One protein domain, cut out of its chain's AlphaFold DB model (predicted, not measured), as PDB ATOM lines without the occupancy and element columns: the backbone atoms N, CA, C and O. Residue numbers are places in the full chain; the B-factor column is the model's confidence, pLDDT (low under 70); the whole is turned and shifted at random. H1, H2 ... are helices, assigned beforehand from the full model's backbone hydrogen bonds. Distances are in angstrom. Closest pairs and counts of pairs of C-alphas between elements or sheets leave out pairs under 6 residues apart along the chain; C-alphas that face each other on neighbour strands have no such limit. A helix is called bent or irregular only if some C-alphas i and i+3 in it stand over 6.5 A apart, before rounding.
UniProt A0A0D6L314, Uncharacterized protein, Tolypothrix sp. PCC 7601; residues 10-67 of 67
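This is residues 10 to 67 of the 67 residues of an uncharacterized protein of Tolypothrix sp. PCC 7601 (UniProt A0A0D6L314). A long helix, H2, has a short helix, H1, packed side by side with its first part, while a third helix, H3, folds back beyond the far end of H2 as a free arm, so that H2 and H3 make an open V whose arms do not meet. The link after H1 loops back to the beginning of H2, and residues 53 to 67, of which 53 to 65 belong to H3, stick out from the rest. The printed part has 58 residues with three named helices, in the order H1, H2, H3, and no named strand; the class is all helix. The whole is loose, with a radius of gyration of the C-alphas of 13.4 A, and flat, spanning 34 by 31 by 15 A.

H1, residues 10 to 17, touches H2, residues 27 to 45, with 11 pairs of C-alphas within 8 A. The closest C-alphas of the two are those of Ile 13 and Val 27, 5.6 A apart. H2 touches H1 with residues 27 to 35 alone. The two helices run the same way at a shallow tilt of 13 degrees, and their centres are 14.3 A apart. H3, residues 52 to 65, touches no helix: it is apart from H1, and it is apart from H2 although it follows H2 in the chain. In H1 and H3 every O i to N i+4 pair is within hydrogen-bond range; in H2 12 of 15 are.

H1 begins at C-alpha 10, at (27.984, -49.383, -23.605), and ends at Leu 17. H2 is the longest helix, with 19 residues from Val 27 to His 45 and 25.6 A from first to last C-alpha; C-alpha 45 is at (8.357, -41.565, -45.803). H2 is neither bent nor irregular, but only just: C-alphas 33 and 36 are 6.5 A apart. H3 has 14 residues, measures 20.0 A from first to last C-alpha, and ends at C-alpha 65, at (4.207, -56.283, -21.182).

The two C-alphas farthest apart are those of Ser 10 and Ala 49, at 34.8 A. Residues 41 to 51, of which 41 to 45 belong to H2, stand free, as do residues 53 to 67. Without these stretches the body has 32 residues and spans 30 by 15 by 13 A. The links H1 to H2, of 9 residues, and H2 to H3, of 6 residues, are both short. The printed part has no cut and ends at Ile 67, the chain's last residue. The mean pLDDT of the printed part is 81.4; residue 19, residues 21 to 23 and residue 67 are under 70.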
ATOM      1  N   SER A  10      27.059 -49.325 -22.471       86.12
ATOM      2  CA  SER A  10      27.984 -49.383 -23.605       86.12
ATOM      3  C   SER A  10      27.625 -50.489 -24.608       86.12
ATOM      4  O   SER A  10      27.740 -50.301 -25.823       86.12
ATOM      5  N   GLU A  11      27.148 -51.632 -24.120       85.56
ATOM      6  CA  GLU A  11      26.714 -52.765 -24.933       85.56
ATOM      7  C   GLU A  11      25.346 -52.497 -25.559       85.56
ATOM      8  O   GLU A  11      25.139 -52.789 -26.737       85.56
ATOM      9  N   VAL A  12      24.442 -51.853 -24.814       86.62
ATOM     10  CA  VAL A  12      23.153 -51.391 -25.337       86.62
ATOM     11  C   VAL A  12      23.358 -50.401 -26.482       86.62
ATOM     12  O   VAL A  12      22.748 -50.554 -27.540       86.62
ATOM     13  N   ILE A  13      24.251 -49.421 -26.328       86.25
ATOM     14  CA  ILE A  13      24.581 -48.465 -27.394       86.25
ATOM     15  C   ILE A  13      25.154 -49.198 -28.613       86.25
ATOM     16  O   ILE A  13      24.684 -48.977 -29.728       86.25
ATOM     17  N   LYS A  14      26.113 -50.115 -28.424       86.62
ATOM     18  CA  LYS A  14      26.665 -50.922 -29.529       86.62
ATOM     19  C   LYS A  14      25.583 -51.708 -30.263       86.62
ATOM     20  O   LYS A  14      25.597 -51.741 -31.491       86.62
ATOM     21  N   TYR A  15      24.647 -52.302 -29.525       86.38
ATOM     22  CA  TYR A  15      23.516 -53.030 -30.088       86.38
ATOM     23  C   TYR A  15      22.596 -52.109 -30.905       86.38
ATOM     24  O   TYR A  15      22.266 -52.428 -32.045       86.38
ATOM     25  N   LEU A  16      22.223 -50.943 -30.363       85.62
ATOM     26  CA  LEU A  16      21.349 -49.982 -31.047       85.62
ATOM     27  C   LEU A  16      21.986 -49.384 -32.311       85.62
ATOM     28  O   LEU A  16      21.267 -49.060 -33.254       85.62
ATOM     29  N   LEU A  17      23.312 -49.229 -32.328       85.62
ATOM     30  CA  LEU A  17      24.055 -48.579 -33.415       85.62
ATOM     31  C   LEU A  17      24.753 -49.571 -34.362       85.62
ATOM     32  O   LEU A  17      25.442 -49.151 -35.289       85.62
ATOM     33  N   GLY A  18      24.601 -50.883 -34.146       81.50
ATOM     34  CA  GLY A  18      25.186 -51.920 -35.002       81.50
ATOM     35  C   GLY A  18      26.719 -51.899 -35.044       81.50
ATOM     36  O   GLY A  18      27.298 -52.040 -36.118       81.50
ATOM     37  N   TYR A  19      27.374 -51.692 -33.895       68.19
ATOM     38  CA  TYR A  19      28.840 -51.592 -33.750       68.19
ATOM     39  C   TYR A  19      29.510 -50.457 -34.545       68.19
ATOM     40  O   TYR A  19      30.727 -50.462 -34.735       68.19
ATOM     41  N   GLN A  20      28.753 -49.455 -34.991       70.56
ATOM     42  CA  GLN A  20      29.335 -48.247 -35.567       70.56
ATOM     43  C   GLN A  20      30.048 -47.433 -34.477       70.56
ATOM     44  O   GLN A  20      29.513 -47.247 -33.384       70.56
ATOM     45  N   ASN A  21      31.242 -46.911 -34.781       63.28
ATOM     46  CA  ASN A  21      31.989 -46.008 -33.897       63.28
ATOM     47  C   ASN A  21      31.322 -44.624 -33.856       63.28
ATOM     48  O   ASN A  21      31.821 -43.654 -34.425       63.28
ATOM     49  N   GLN A  22      30.166 -44.532 -33.208       67.75
ATOM     50  CA  GLN A  22      29.497 -43.272 -32.916       67.75
ATOM     51  C   GLN A  22      29.745 -42.918 -31.453       67.75
ATOM     52  O   GLN A  22      29.437 -43.690 -30.548       67.75
ATOM     53  N   GLN A  23      30.322 -41.739 -31.219       67.75
ATOM     54  CA  GLN A  23      30.487 -41.207 -29.871       67.75
ATOM     55  C   GLN A  23      29.127 -40.734 -29.359       67.75
ATOM     56  O   GLN A  23      28.691 -39.619 -29.648       67.75
ATOM     57  N   VAL A  24      28.443 -41.599 -28.614       74.12
ATOM     58  CA  VAL A  24      27.207 -41.256 -27.911       74.12
ATOM     59  C   VAL A  24      27.400 -41.545 -26.430       74.12
ATOM     60  O   VAL A  24      27.858 -42.623 -26.067       74.12
ATOM     61  N   ALA A  25      27.101 -40.553 -25.591       75.06
ATOM     62  CA  ALA A  25      27.431 -40.580 -24.168       75.06
ATOM     63  C   ALA A  25      26.505 -41.483 -23.336       75.06
ATOM     64  O   ALA A  25      26.920 -41.969 -22.291       75.06
ATOM     65  N   ASP A  26      25.268 -41.701 -23.789       85.50
ATOM     66  CA  ASP A  26      24.257 -42.448 -23.044       85.50
ATOM     67  C   ASP A  26      23.232 -43.134 -23.966       85.50
ATOM     68  O   ASP A  26      23.005 -42.734 -25.118       85.50
ATOM     69  N   VAL A  27      22.594 -44.178 -23.432       86.81
ATOM     70  CA  VAL A  27      21.619 -45.025 -24.136       86.81
ATOM     71  C   VAL A  27      20.429 -44.221 -24.653       86.81
ATOM     72  O   VAL A  27      19.950 -44.468 -25.763       86.81
ATOM     73  N   MET A  28      19.940 -43.251 -23.874       86.56
ATOM     74  CA  MET A  28      18.745 -42.492 -24.235       86.56
ATOM     75  C   MET A  28      19.028 -41.583 -25.428       86.56
ATOM     76  O   MET A  28      18.241 -41.540 -26.375       86.56
ATOM     77  N   THR A  29      20.178 -40.915 -25.434       86.75
ATOM     78  CA  THR A  29      20.631 -40.115 -26.571       86.75
ATOM     79  C   THR A  29      20.818 -40.984 -27.813       86.75
ATOM     80  O   THR A  29      20.362 -40.590 -28.894       86.75
ATOM     81  N   ALA A  30      21.418 -42.175 -27.674       87.81
ATOM     82  CA  ALA A  30      21.600 -43.109 -28.788       87.81
ATOM     83  C   ALA A  30      20.250 -43.528 -29.380       87.81
ATOM     84  O   ALA A  30      20.017 -43.395 -30.584       87.81
ATOM     85  N   TYR A  31      19.316 -43.935 -28.522       87.31
ATOM     86  CA  TYR A  31      17.971 -44.313 -28.925       87.31
ATOM     87  C   TYR A  31      17.216 -43.162 -29.603       87.31
ATOM     88  O   TYR A  31      16.671 -43.339 -30.694       87.31
ATOM     89  N   VAL A  32      17.185 -41.971 -28.999       85.56
ATOM     90  CA  VAL A  32      16.415 -40.833 -29.522       85.56
ATOM     91  C   VAL A  32      16.933 -40.395 -30.891       85.56
ATOM     92  O   VAL A  32      16.131 -40.254 -31.819       85.56
ATOM     93  N   LYS A  33      18.250 -40.202 -31.025       85.38
ATOM     94  CA  LYS A  33      18.855 -39.653 -32.247       85.38
ATOM     95  C   LYS A  33      18.968 -40.682 -33.366       85.38
ATOM     96  O   LYS A  33      18.691 -40.359 -34.516       85.38
ATOM     97  N   HIS A  34      19.358 -41.913 -33.044       85.19
ATOM     98  CA  HIS A  34      19.743 -42.888 -34.066       85.19
ATOM     99  C   HIS A  34      18.696 -43.970 -34.315       85.19
ATOM    100  O   HIS A  34      18.692 -44.544 -35.397       85.19
ATOM    101  N   VAL A  35      17.758 -44.206 -33.394       86.12
ATOM    102  CA  VAL A  35      16.725 -45.239 -33.575       86.12
ATOM    103  C   VAL A  35      15.356 -44.605 -33.783       86.12
ATOM    104  O   VAL A  35      14.763 -44.726 -34.855       86.12
ATOM    105  N   LYS A  36      14.862 -43.866 -32.784       86.38
ATOM    106  CA  LYS A  36      13.516 -43.284 -32.781       86.38
ATOM    107  C   LYS A  36      13.305 -42.329 -33.951       86.38
ATOM    108  O   LYS A  36      12.281 -42.417 -34.628       86.38
ATOM    109  N   GLN A  37      14.250 -41.423 -34.197       85.62
ATOM    110  CA  GLN A  37      14.117 -40.440 -35.272       85.62
ATOM    111  C   GLN A  37      14.105 -41.098 -36.660       85.62
ATOM    112  O   GLN A  37      13.217 -40.796 -37.457       85.62
ATOM    113  N   HIS A  38      15.010 -42.043 -36.934       87.06
ATOM    114  CA  HIS A  38      15.018 -42.783 -38.202       87.06
ATOM    115  C   HIS A  38      13.742 -43.601 -38.402       87.06
ATOM    116  O   HIS A  38      13.159 -43.569 -39.484       87.06
ATOM    117  N   PHE A  39      13.260 -44.271 -37.353       85.81
ATOM    118  CA  PHE A  39      12.018 -45.036 -37.406       85.81
ATOM    119  C   PHE A  39      10.805 -44.150 -37.735       85.81
ATOM    120  O   PHE A  39      10.031 -44.467 -38.636       85.81
ATOM    121  N   LEU A  40      10.663 -43.002 -37.064       85.75
ATOM    122  CA  LEU A  40       9.582 -42.053 -37.350       85.75
ATOM    123  C   LEU A  40       9.688 -41.463 -38.762       85.75
ATOM    124  O   LEU A  40       8.674 -41.330 -39.449       85.75
ATOM    125  N   ASN A  41      10.902 -41.151 -39.217       87.62
ATOM    126  CA  ASN A  41      11.136 -40.676 -40.578       87.62
ATOM    127  C   ASN A  41      10.738 -41.728 -41.617       87.62
ATOM    128  O   ASN A  41      10.096 -41.378 -42.604       87.62
ATOM    129  N   ALA A  42      11.053 -43.003 -41.381       88.38
ATOM    130  CA  ALA A  42      10.652 -44.099 -42.257       88.38
ATOM    131  C   ALA A  42       9.124 -44.239 -42.317       88.38
ATOM    132  O   ALA A  42       8.560 -44.278 -43.407       88.38
ATOM    133  N   ILE A  43       8.438 -44.229 -41.169       87.19
ATOM    134  CA  ILE A  43       6.966 -44.271 -41.115       87.19
ATOM    135  C   ILE A  43       6.355 -43.138 -41.950       87.19
ATOM    136  O   ILE A  43       5.441 -43.375 -42.744       87.19
ATOM    137  N   ASN A  44       6.880 -41.919 -41.794       85.88
ATOM    138  CA  ASN A  44       6.422 -40.757 -42.551       85.88
ATOM    139  C   ASN A  44       6.726 -40.903 -44.053       85.88
ATOM    140  O   ASN A  44       5.856 -40.628 -44.877       85.88
ATOM    141  N   HIS A  45       7.929 -41.362 -44.416       90.12
ATOM    142  CA  HIS A  45       8.357 -41.565 -45.803       90.12
ATOM    143  C   HIS A  45       7.471 -42.579 -46.536       90.12
ATOM    144  O   HIS A  45       6.997 -42.309 -47.638       90.12
ATOM    145  N   PHE A  46       7.172 -43.706 -45.889       89.31
ATOM    146  CA  PHE A  46       6.286 -44.740 -46.425       89.31
ATOM    147  C   PHE A  46       4.796 -44.377 -46.337       89.31
ATOM    148  O   PHE A  46       3.952 -45.182 -46.727       89.31
ATOM    149  N   LYS A  47       4.456 -43.180 -45.833       85.50
ATOM    150  CA  LYS A  47       3.078 -42.702 -45.634       85.50
ATOM    151  C   LYS A  47       2.206 -43.720 -44.894       85.50
ATOM    152  O   LYS A  47       1.012 -43.843 -45.169       85.50
ATOM    153  N   LEU A  48       2.799 -44.462 -43.956       82.31
ATOM    154  CA  LEU A  48       2.059 -45.444 -43.177       82.31
ATOM    155  C   LEU A  48       1.027 -44.698 -42.337       82.31
ATOM    156  O   LEU A  48       1.361 -43.765 -41.609       82.31
ATOM    157  N   ALA A  49      -0.238 -45.093 -42.445       77.31
ATOM    158  CA  ALA A  49      -1.300 -44.475 -41.671       77.31
ATOM    159  C   ALA A  49      -1.108 -44.815 -40.187       77.31
ATOM    160  O   ALA A  49      -1.434 -45.914 -39.738       77.31
ATOM    161  N   TYR A  50      -0.598 -43.863 -39.409       78.12
ATOM    162  CA  TYR A  50      -0.530 -43.981 -37.958       78.12
ATOM    163  C   TYR A  50      -1.145 -42.752 -37.299       78.12
ATOM    164  O   TYR A  50      -0.968 -41.616 -37.733       78.12
ATOM    165  N   LYS A  51      -1.870 -42.982 -36.203       80.62
ATOM    166  CA  LYS A  51      -2.193 -41.913 -35.259       80.62
ATOM    167  C   LYS A  51      -1.084 -41.896 -34.222       80.62
ATOM    168  O   LYS A  51      -0.884 -42.904 -33.545       80.62
ATOM    169  N   LYS A  52      -0.375 -40.774 -34.089       76.62
ATOM    170  CA  LYS A  52       0.761 -40.624 -33.162       76.62
ATOM    171  C   LYS A  52       0.417 -41.081 -31.739       76.62
ATOM    172  O   LYS A  52       1.174 -41.832 -31.141       76.62
ATOM    173  N   GLU A  53      -0.762 -40.710 -31.250       79.31
ATOM    174  CA  GLU A  53      -1.292 -41.125 -29.943       79.31
ATOM    175  C   GLU A  53      -1.469 -42.644 -29.831       79.31
ATOM    176  O   GLU A  53      -1.070 -43.244 -28.836       79.31
ATOM    177  N   LYS A  54      -2.010 -43.292 -30.873       82.12
ATOM    178  CA  LYS A  54      -2.171 -44.754 -30.902       82.12
ATOM    179  C   LYS A  54      -0.825 -45.470 -30.961       82.12
ATOM    180  O   LYS A  54      -0.678 -46.505 -30.322       82.12
ATOM    181  N   LEU A  55       0.145 -44.926 -31.701       81.06
ATOM    182  CA  LEU A  55       1.495 -45.484 -31.771       81.06
ATOM    183  C   LEU A  55       2.187 -45.406 -30.409       81.06
ATOM    184  O   LEU A  55       2.696 -46.414 -29.937       81.06
ATOM    185  N   LEU A  56       2.157 -44.239 -29.758       79.44
ATOM    186  CA  LEU A  56       2.722 -44.070 -28.417       79.44
ATOM    187  C   LEU A  56       2.062 -45.016 -27.411       79.44
ATOM    188  O   LEU A  56       2.771 -45.715 -26.694       79.44
ATOM    189  N   LYS A  57       0.726 -45.106 -27.420       83.31
ATOM    190  CA  LYS A  57      -0.011 -46.038 -26.560       83.31
ATOM    191  C   LYS A  57       0.413 -47.488 -26.800       83.31
ATOM    192  O   LYS A  57       0.681 -48.206 -25.849       83.31
ATOM    193  N   ARG A  58       0.520 -47.913 -28.063       81.69
ATOM    194  CA  ARG A  58       0.891 -49.291 -28.401       81.69
ATOM    195  C   ARG A  58       2.332 -49.620 -28.016       81.69
ATOM    196  O   ARG A  58       2.598 -50.726 -27.564       81.69
ATOM    197  N   LEU A  59       3.249 -48.670 -28.187       79.44
ATOM    198  CA  LEU A  59       4.634 -48.818 -27.743       79.44
ATOM    199  C   LEU A  59       4.720 -48.926 -26.216       79.44
ATOM    200  O   LEU A  59       5.487 -49.750 -25.728       79.44
ATOM    201  N   GLN A  60       3.910 -48.155 -25.485       76.69
ATOM    202  CA  GLN A  60       3.814 -48.253 -24.029       76.69
ATOM    203  C   GLN A  60       3.243 -49.609 -23.593       76.69
ATOM    204  O   GLN A  60       3.866 -50.276 -22.784       76.69
ATOM    205  N   GLU A  61       2.139 -50.073 -24.193       84.19
ATOM    206  CA  GLU A  61       1.556 -51.399 -23.908       84.19
ATOM    207  C   GLU A  61       2.576 -52.534 -24.101       84.19
ATOM    208  O   GLU A  61       2.651 -53.459 -23.296       84.19
ATOM    209  N   ILE A  62       3.380 -52.462 -25.167       78.31
ATOM    210  CA  ILE A  62       4.446 -53.433 -25.424       78.31
ATOM    211  C   ILE A  62       5.544 -53.324 -24.360       78.31
ATOM    212  O   ILE A  62       5.985 -54.354 -23.855       78.31
ATOM    213  N   ALA A  63       5.981 -52.109 -24.013       73.06
ATOM    214  CA  ALA A  63       6.987 -51.897 -22.974       73.06
ATOM    215  C   ALA A  63       6.523 -52.442 -21.616       73.06
ATOM    216  O   ALA A  63       7.277 -53.160 -20.968       73.06
ATOM    217  N   ASP A  64       5.274 -52.175 -21.239       77.19
ATOM    218  CA  ASP A  64       4.683 -52.638 -19.983       77.19
ATOM    219  C   ASP A  64       4.551 -54.168 -19.953       77.19
ATOM    220  O   ASP A  64       4.756 -54.781 -18.914       77.19
ATOM    221  N   SER A  65       4.276 -54.812 -21.094       80.12
ATOM    222  CA  SER A  65       4.207 -56.283 -21.182       80.12
ATOM    223  C   SER A  65       5.558 -57.005 -21.088       80.12
ATOM    224  O   SER A  65       5.588 -58.229 -20.980       80.12
ATOM    225  N   LEU A  66       6.671 -56.273 -21.184       71.50
ATOM    226  CA  LEU A  66       8.025 -56.817 -21.038       71.50
ATOM    227  C   LEU A  66       8.532 -56.756 -19.583       71.50
ATOM    228  O   LEU A  66       9.664 -57.185 -19.330       71.50
ATOM    229  N   ILE A  67       7.733 -56.196 -18.665       57.00
ATOM    230  CA  ILE A  67       8.038 -56.024 -17.235       57.00
ATOM    231  C   ILE A  67       7.509 -57.199 -16.419       57.00
ATOM    232  O   ILE A  67       6.352 -57.617 -16.643       57.00
TER     233      ILE A  67